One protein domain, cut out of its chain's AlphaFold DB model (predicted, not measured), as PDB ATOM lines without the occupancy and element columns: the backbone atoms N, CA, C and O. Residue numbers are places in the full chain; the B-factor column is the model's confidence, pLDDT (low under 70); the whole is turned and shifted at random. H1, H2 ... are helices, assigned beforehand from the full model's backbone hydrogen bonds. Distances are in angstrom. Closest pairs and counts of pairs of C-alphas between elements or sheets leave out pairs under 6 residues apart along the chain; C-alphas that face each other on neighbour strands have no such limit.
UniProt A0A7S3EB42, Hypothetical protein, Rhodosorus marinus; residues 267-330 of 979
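What this domain is: This is residues 267 to 330 of the 979 residues of the protein "Hypothetical protein" of Rhodosorus marinus (UniProt A0A7S3EB42). Three helices form a small slanted stack, with H1 in the middle and H2 and H3 packed on opposite sides of it. H2 and H3, joined by a tight turn, spread like the arms of a V with H1 between them, and H1 crosses H3 near Ile 275 and Cys 318. The printed part has 64 residues with three named helices, in the order H1, H2, H3, and no named strand; the class is all helix. It is compact, with a radius of gyration of the C-alphas of 11.8 A, and elongated, spanning 36 by 23 by 16 A.

How they stand to each other: Start with H1, residues 267 to 287, and look next at H2, residues 293 to 305: the two touch, and their closest C-alphas, those of Ala 277 and Ala 295, are 4.5 A apart. They run opposite ways at a steep tilt of 45 degrees. Go on to H3, residues 308 to 330, which touches H1 with residues 314 to 322 alone; the closest C-alphas, those of Ile 275 and Cys 318, are 5.3 A apart. H1 and H3 run the same way at a steep tilt of 52 degrees. H2 and H3 are close but not clearly touching, with the closest C-alphas, those of Glu 303 and Ile 311, 7.0 A apart. They run opposite ways at a shallow tilt of 34 degrees, only just short of steep. In H2 and H3 every O i to N i+4 pair is within hydrogen-bond range; in H1 16 of 17 are.

Where its parts are: Find C-alpha 267 at (88.074, -150.731, 297.645); from there H1 runs 28.0 A to C-alpha 287. H2 begins at C-alpha 293, at (104.883, -161.501, 288.130), and reaches C-alpha 305 after 18.6 A. H3 runs 33.1 A from C-alpha 308 to C-alpha 330, at (103.987, -170.785, 314.983).

The domain as a whole: Look at Arg 305 and Lys 330 for the two C-alphas farthest apart, 36.5 A. The printed part has no cut, and both links, residues 288 to 292 and residues 306 to 307, are tight. The mean pLDDT of the printed part is 85.3, and no printed residue is under 70.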
ATOM      1  N   TRP A 267      87.057-150.243 296.586       86.56
ATOM      2  CA  TRP A 267      88.074-150.731 297.645       86.56
ATOM      3  C   TRP A 267      88.016-152.228 297.956       86.56
ATOM      4  O   TRP A 267      88.969-152.915 297.696       86.56
ATOM      5  N   ARG A 268      87.006-152.783 298.654       86.50
ATOM      6  CA  ARG A 268      86.934-154.217 299.038       86.50
ATOM      7  C   ARG A 268      87.008-155.168 297.801       86.50
ATOM      8  O   ARG A 268      86.793-156.363 297.943       86.50
ATOM      9  N   LEU A 269      87.268-154.617 296.604       90.81
ATOM     10  CA  LEU A 269      87.990-155.133 295.449       90.81
ATOM     11  C   LEU A 269      89.430-154.559 295.410       90.81
ATOM     12  O   LEU A 269      90.312-155.307 295.780       90.81
ATOM     13  N   ASN A 270      89.699-153.279 295.071       90.81
ATOM     14  CA  ASN A 270      91.061-152.686 295.064       90.81
ATOM     15  C   ASN A 270      91.933-153.013 296.311       90.81
ATOM     16  O   ASN A 270      92.970-153.630 296.153       90.81
ATOM     17  N   MET A 271      91.529-152.675 297.539       91.31
ATOM     18  CA  MET A 271      92.062-153.168 298.822       91.31
ATOM     19  C   MET A 271      92.177-154.701 298.897       91.31
ATOM     20  O   MET A 271      93.225-155.186 299.306       91.31
ATOM     21  N   LYS A 272      91.152-155.493 298.526       91.31
ATOM     22  CA  LYS A 272      91.261-156.974 298.575       91.31
ATOM     23  C   LYS A 272      92.342-157.486 297.610       91.31
ATOM     24  O   LYS A 272      93.162-158.290 298.032       91.31
ATOM     25  N   MET A 273      92.366-156.985 296.374       90.06
ATOM     26  CA  MET A 273      93.347-157.272 295.322       90.06
ATOM     27  C   MET A 273      94.745-156.779 295.695       90.06
ATOM     28  O   MET A 273      95.728-157.467 295.452       90.06
ATOM     29  N   TYR A 274      94.849-155.589 296.287       94.00
ATOM     30  CA  TYR A 274      96.110-154.994 296.721       94.00
ATOM     31  C   TYR A 274      96.692-155.798 297.875       94.00
ATOM     32  O   TYR A 274      97.868-156.147 297.842       94.00
ATOM     33  N   ILE A 275      95.869-156.148 298.868       91.00
ATOM     34  CA  ILE A 275      96.277-157.019 299.969       91.00
ATOM     35  C   ILE A 275      96.641-158.406 299.431       91.00
ATOM     36  O   ILE A 275      97.711-158.883 299.774       91.00
ATOM     37  N   SER A 276      95.851-159.040 298.556       90.69
ATOM     38  CA  SER A 276      96.183-160.379 298.040       90.69
ATOM     39  C   SER A 276      97.460-160.387 297.193       90.69
ATOM     40  O   SER A 276      98.326-161.232 297.404       90.69
ATOM     41  N   ALA A 277      97.631-159.414 296.293       91.38
ATOM     42  CA  ALA A 277      98.839-159.280 295.485       91.38
ATOM     43  C   ALA A 277     100.063-158.919 296.346       91.38
ATOM     44  O   ALA A 277     101.134-159.500 296.174       91.38
ATOM     45  N   ARG A 278      99.922-158.024 297.337       91.00
ATOM     46  CA  ARG A 278     101.026-157.678 298.250       91.00
ATOM     47  C   ARG A 278     101.357-158.822 299.201       91.00
ATOM     48  O   ARG A 278     102.535-159.040 299.447       91.00
ATOM     49  N   MET A 279     100.375-159.590 299.671       89.06
ATOM     50  CA  MET A 279     100.617-160.828 300.415       89.06
ATOM     51  C   MET A 279     101.382-161.830 299.546       89.06
ATOM     52  O   MET A 279     102.390-162.350 300.018       89.06
ATOM     53  N   SER A 280     101.001-162.034 298.276       86.69
ATOM     54  CA  SER A 280     101.751-162.889 297.338       86.69
ATOM     55  C   SER A 280     103.216-162.443 297.207       86.69
ATOM     56  O   SER A 280     104.129-163.220 297.498       86.69
ATOM     57  N   LEU A 281     103.465-161.163 296.890       87.19
ATOM     58  CA  LEU A 281     104.829-160.637 296.754       87.19
ATOM     59  C   LEU A 281     105.637-160.697 298.057       87.19
ATOM     60  O   LEU A 281     106.787-161.135 298.045       87.19
ATOM     61  N   VAL A 282     105.074-160.236 299.177       85.38
ATOM     62  CA  VAL A 282     105.797-160.130 300.454       85.38
ATOM     63  C   VAL A 282     106.066-161.513 301.036       85.38
ATOM     64  O   VAL A 282     107.186-161.758 301.478       85.38
ATOM     65  N   THR A 283     105.105-162.441 300.992       82.94
ATOM     66  CA  THR A 283     105.349-163.815 301.460       82.94
ATOM     67  C   THR A 283     106.356-164.536 300.569       82.94
ATOM     68  O   THR A 283     107.291-165.116 301.113       82.94
ATOM     69  N   SER A 284     106.271-164.402 299.238       82.75
ATOM     70  CA  SER A 284     107.264-164.973 298.313       82.75
ATOM     71  C   SER A 284     108.669-164.413 298.561       82.75
ATOM     72  O   SER A 284     109.635-165.168 298.664       82.75
ATOM     73  N   ARG A 285     108.788-163.091 298.756       80.94
ATOM     74  CA  ARG A 285     110.058-162.416 299.070       80.94
ATOM     75  C   ARG A 285     110.639-162.851 300.419       80.94
ATOM     76  O   ARG A 285     111.855-162.995 300.522       80.94
ATOM     77  N   ARG A 286     109.797-163.057 301.441       80.62
ATOM     78  CA  ARG A 286     110.209-163.541 302.774       80.62
ATOM     79  C   ARG A 286     110.579-165.029 302.772       80.62
ATOM     80  O   ARG A 286     111.449-165.418 303.543       80.62
ATOM     81  N   SER A 287     109.955-165.850 301.922       76.19
ATOM     82  CA  SER A 287     110.223-167.294 301.824       76.19
ATOM     83  C   SER A 287     111.299-167.676 300.801       76.19
ATOM     84  O   SER A 287     111.700-168.837 300.761       76.19
ATOM     85  N   GLY A 288     111.768-166.735 299.974       73.56
ATOM     86  CA  GLY A 288     112.744-166.993 298.906       73.56
ATOM     87  C   GLY A 288     112.154-167.661 297.657       73.56
ATOM     88  O   GLY A 288     112.907-168.126 296.803       73.56
ATOM     89  N   ASN A 289     110.824-167.709 297.542       78.25
ATOM     90  CA  ASN A 289     110.131-168.245 296.370       78.25
ATOM     91  C   ASN A 289     110.248-167.292 295.161       78.25
ATOM     92  O   ASN A 289     110.442-166.085 295.348       78.25
ATOM     93  N   PRO A 290     110.112-167.802 293.919       74.62
ATOM     94  CA  PRO A 290     110.069-166.956 292.729       74.62
ATOM     95  C   PRO A 290     108.957-165.908 292.841       74.62
ATOM     96  O   PRO A 290     107.864-166.188 293.330       74.62
ATOM     97  N   VAL A 291     109.255-164.687 292.397       73.94
ATOM     98  CA  VAL A 291     108.338-163.551 292.518       73.94
ATOM     99  C   VAL A 291     107.182-163.705 291.532       73.94
ATOM    100  O   VAL A 291     107.400-163.797 290.326       73.94
ATOM    101  N   ASP A 292     105.961-163.686 292.059       79.81
ATOM    102  CA  ASP A 292     104.712-163.648 291.299       79.81
ATOM    103  C   ASP A 292     104.652-162.388 290.413       79.81
ATOM    104  O   ASP A 292     104.476-161.259 290.885       79.81
ATOM    105  N   ALA A 293     104.851-162.582 289.108       81.00
ATOM    106  CA  ALA A 293     104.883-161.501 288.130       81.00
ATOM    107  C   ALA A 293     103.500-160.863 287.914       81.00
ATOM    108  O   ALA A 293     103.418-159.653 287.697       81.00
ATOM    109  N   GLU A 294     102.423-161.645 288.026       84.56
ATOM    110  CA  GLU A 294     101.049-161.171 287.845       84.56
ATOM    111  C   GLU A 294     100.642-160.275 289.021       84.56
ATOM    112  O   GLU A 294     100.200-159.140 288.814       84.56
ATOM    113  N   ALA A 295     100.923-160.697 290.259       83.88
ATOM    114  CA  ALA A 295     100.765-159.843 291.437       83.88
ATOM    115  C   ALA A 295     101.612-158.561 291.357       83.88
ATOM    116  O   ALA A 295     101.165-157.502 291.808       83.88
ATOM    117  N   SER A 296     102.812-158.622 290.766       85.38
ATOM    118  CA  SER A 296     103.665-157.444 290.578       85.38
ATOM    119  C   SER A 296     103.088-156.440 289.576       85.38
ATOM    120  O   SER A 296     103.154-155.234 289.828       85.38
ATOM    121  N   GLU A 297     102.510-156.894 288.461       89.31
ATOM    122  CA  GLU A 297     101.861-156.003 287.491       89.31
ATOM    123  C   GLU A 297     100.544-155.428 288.037       89.31
ATOM    124  O   GLU A 297     100.293-154.222 287.929       89.31
ATOM    125  N   VAL A 298      99.728-156.264 288.685       87.94
ATOM    126  CA  VAL A 298      98.488-155.853 289.362       87.94
ATOM    127  C   VAL A 298      98.777-154.769 290.406       87.94
ATOM    128  O   VAL A 298      98.078-153.750 290.446       87.94
ATOM    129  N   LEU A 299      99.848-154.919 291.194       89.94
ATOM    130  CA  LEU A 299     100.283-153.890 292.137       89.94
ATOM    131  C   LEU A 299     100.794-152.623 291.463       89.94
ATOM    132  O   LEU A 299     100.361-151.547 291.865       89.94
ATOM    133  N   GLU A 300     101.660-152.690 290.445       88.12
ATOM    134  CA  GLU A 300     102.163-151.453 289.828       88.12
ATOM    135  C   GLU A 300     101.026-150.651 289.173       88.12
ATOM    136  O   GLU A 300     101.005-149.421 289.250       88.12
ATOM    137  N   ASN A 301     100.038-151.328 288.584       89.75
ATOM    138  CA  ASN A 301      98.857-150.686 288.009       89.75
ATOM    139  C   ASN A 301      97.927-150.082 289.078       89.75
ATOM    140  O   ASN A 301      97.434-148.963 288.892       89.75
ATOM    141  N   MET A 302      97.747-150.734 290.231       89.94
ATOM    142  CA  MET A 302      97.007-150.140 291.352       89.94
ATOM    143  C   MET A 302      97.771-148.995 292.033       89.94
ATOM    144  O   MET A 302      97.168-147.959 292.299       89.94
ATOM    145  N   GLU A 303      99.089-149.096 292.235       90.69
ATOM    146  CA  GLU A 303      99.911-148.016 292.806       90.69
ATOM    147  C   GLU A 303     100.071-146.814 291.867       90.69
ATOM    148  O   GLU A 303     100.305-145.690 292.322       90.69
ATOM    149  N   ARG A 304      99.883-146.994 290.554       87.56
ATOM    150  CA  ARG A 304      99.684-145.875 289.622       87.56
ATOM    151  C   ARG A 304      98.359-145.157 289.921       87.56
ATOM    152  O   ARG A 304      98.399-143.941 290.110       87.56
ATOM    153  N   ARG A 305      97.233-145.879 290.030       87.00
ATOM    154  CA  ARG A 305      95.874-145.299 290.138       87.00
ATOM    155  C   ARG A 305      95.481-144.790 291.533       87.00
ATOM    156  O   ARG A 305      95.080-143.640 291.632       87.00
ATOM    157  N   LEU A 306      95.588-145.615 292.576       87.19
ATOM    158  CA  LEU A 306      95.071-145.334 293.930       87.19
ATOM    159  C   LEU A 306      95.738-144.115 294.595       87.19
ATOM    160  O   LEU A 306      96.924-143.878 294.346       87.19
ATOM    161  N   PRO A 307      95.064-143.374 295.488       84.88
ATOM    162  CA  PRO A 307      95.690-142.344 296.317       84.88
ATOM    163  C   PRO A 307      96.772-142.929 297.237       84.88
ATOM    164  O   PRO A 307      96.839-144.127 297.503       84.88
ATOM    165  N   ILE A 308      97.683-142.073 297.713       85.25
ATOM    166  CA  ILE A 308      98.831-142.534 298.511       85.25
ATOM    167  C   ILE A 308      98.438-143.006 299.918       85.25
ATOM    168  O   ILE A 308      99.073-143.920 300.434       85.25
ATOM    169  N   ASN A 309      97.407-142.415 300.522       82.06
ATOM    170  CA  ASN A 309      96.984-142.740 301.887       82.06
ATOM    171  C   ASN A 309      96.436-144.167 301.958       82.06
ATOM    172  O   ASN A 309      96.843-144.947 302.811       82.06
ATOM    173  N   ASP A 310      95.595-144.532 301.000       87.00
ATOM    174  CA  ASP A 310      94.890-145.811 300.992       87.00
ATOM    175  C   ASP A 310      95.820-146.947 300.558       87.00
ATOM    176  O   ASP A 310      95.770-148.036 301.124       87.00
ATOM    177  N   ILE A 311      96.820-146.661 299.710       91.00
ATOM    178  CA  ILE A 311      97.978-147.554 299.542       91.00
ATOM    179  C   ILE A 311      98.683-147.789 300.893       91.00
ATOM    180  O   ILE A 311      98.914-148.939 301.259       91.00
ATOM    181  N   LEU A 312      99.014-146.742 301.663       87.69
ATOM    182  CA  LEU A 312      99.682-146.892 302.969       87.69
ATOM    183  C   LEU A 312      98.821-147.664 303.988       87.69
ATOM    184  O   LEU A 312      99.361-148.469 304.750       87.69
ATOM    185  N   LEU A 313      97.498-147.475 303.964       86.38
ATOM    186  CA  LEU A 313      96.534-148.219 304.775       86.38
ATOM    187  C   LEU A 313      96.491-149.703 304.383       86.38
ATOM    188  O   LEU A 313      96.663-150.566 305.242       86.38
ATOM    189  N   PHE A 314      96.342-150.026 303.094       92.44
ATOM    190  CA  PHE A 314      96.310-151.421 302.632       92.44
ATOM    191  C   PHE A 314      97.637-152.133 302.896       92.44
ATOM    192  O   PHE A 314      97.641-153.333 303.162       92.44
ATOM    193  N   ARG A 315      98.765-151.412 302.845       92.56
ATOM    194  CA  ARG A 315     100.079-151.932 303.242       92.56
ATOM    195  C   ARG A 315     100.106-152.312 304.721       92.56
ATOM    196  O   ARG A 315     100.579-153.397 305.029       92.56
ATOM    197  N   THR A 316      99.549-151.488 305.608       87.44
ATOM    198  CA  THR A 316      99.455-151.798 307.046       87.44
ATOM    199  C   THR A 316      98.535-152.990 307.316       87.44
ATOM    200  O   THR A 316      98.982-153.944 307.942       87.44
ATOM    201  N   ILE A 317      97.328-153.022 306.739       86.00
ATOM    202  CA  ILE A 317      96.405-154.168 306.875       86.00
ATOM    203  C   ILE A 317      97.026-155.456 306.291       86.00
ATOM    204  O   ILE A 317      96.792-156.557 306.787       86.00
ATOM    205  N   CYS A 318      97.829-155.342 305.227       89.75
ATOM    206  CA  CYS A 318      98.587-156.457 304.658       89.75
ATOM    207  C   CYS A 318      99.681-156.957 305.616       89.75
ATOM    208  O   CYS A 318      99.752-158.158 305.870       89.75
ATOM    209  N   ASP A 319     100.489-156.058 306.184       84.50
ATOM    210  CA  ASP A 319     101.543-156.424 307.134       84.50
ATOM    211  C   ASP A 319     100.947-157.089 308.395       84.50
ATOM    212  O   ASP A 319     101.413-158.157 308.789       84.50
ATOM    213  N   GLU A 320      99.864-156.538 308.958       82.38
ATOM    214  CA  GLU A 320      99.121-157.108 310.097       82.38
ATOM    215  C   GLU A 320      98.571-158.512 309.803       82.38
ATOM    216  O   GLU A 320      98.687-159.421 310.626       82.38
ATOM    217  N   ARG A 321      97.999-158.730 308.610       86.00
ATOM    218  CA  ARG A 321      97.516-160.058 308.189       86.00
ATOM    219  C   ARG A 321      98.644-161.070 308.071       86.00
ATOM    220  O   ARG A 321      98.468-162.205 308.504       86.00
ATOM    221  N   ILE A 322      99.788-160.674 307.513       85.19
ATOM    222  CA  ILE A 322     100.946-161.565 307.407       85.19
ATOM    223  C   ILE A 322     101.495-161.880 308.803       85.19
ATOM    224  O   ILE A 322     101.847-163.026 309.055       85.19
ATOM    225  N   GLU A 323     101.526-160.922 309.732       81.44
ATOM    226  CA  GLU A 323     101.971-161.180 311.109       81.44
ATOM    227  C   GLU A 323     101.004-162.093 311.881       81.44
ATOM    228  O   GLU A 323     101.463-163.009 312.565       81.44
ATOM    229  N   ASN A 324      99.690-161.945 311.687       80.12
ATOM    230  CA  ASN A 324      98.689-162.869 312.230       80.12
ATOM    231  C   ASN A 324      98.807-164.280 311.621       80.12
ATOM    232  O   ASN A 324      98.753-165.270 312.349       80.12
ATOM    233  N   GLU A 325      99.040-164.411 310.310       82.38
ATOM    234  CA  GLU A 325      99.329-165.713 309.694       82.38
ATOM    235  C   GLU A 325     100.660-166.313 310.176       82.38
ATOM    236  O   GLU A 325     100.736-167.516 310.426       82.38
ATOM    237  N   GLU A 326     101.714-165.507 310.329       78.50
ATOM    238  CA  GLU A 326     103.000-165.945 310.880       78.50
ATOM    239  C   GLU A 326     102.875-166.383 312.351       78.50
ATOM    240  O   GLU A 326     103.613-167.278 312.763       78.50
ATOM    241  N   ALA A 327     101.964-165.795 313.136       76.81
ATOM    242  CA  ALA A 327     101.643-166.223 314.500       76.81
ATOM    243  C   ALA A 327     100.887-167.563 314.508       76.81
ATOM    244  O   ALA A 327     101.393-168.542 315.051       76.81
ATOM    245  N   ILE A 328      99.768-167.664 313.782       78.31
ATOM    246  CA  ILE A 328      98.958-168.895 313.684       78.31
ATOM    247  C   ILE A 328      99.799-170.088 313.184       78.31
ATOM    248  O   ILE A 328      99.614-171.221 313.638       78.31
ATOM    249  N   ARG A 329     100.767-169.860 312.283       75.75
ATOM    250  CA  ARG A 329     101.725-170.888 311.823       75.75
ATOM    251  C   ARG A 329     102.718-171.328 312.911       75.75
ATOM    252  O   ARG A 329     103.111-172.493 312.915       75.75
ATOM    253  N   LYS A 330     103.126-170.443 313.830       72.69
ATOM    254  CA  LYS A 330     103.987-170.785 314.983       72.69
ATOM    255  C   LYS A 330     103.202-171.576 316.028       72.69
ATOM    256  O   LYS A 330     103.666-172.624 316.466       72.69
TER     257      LYS A 330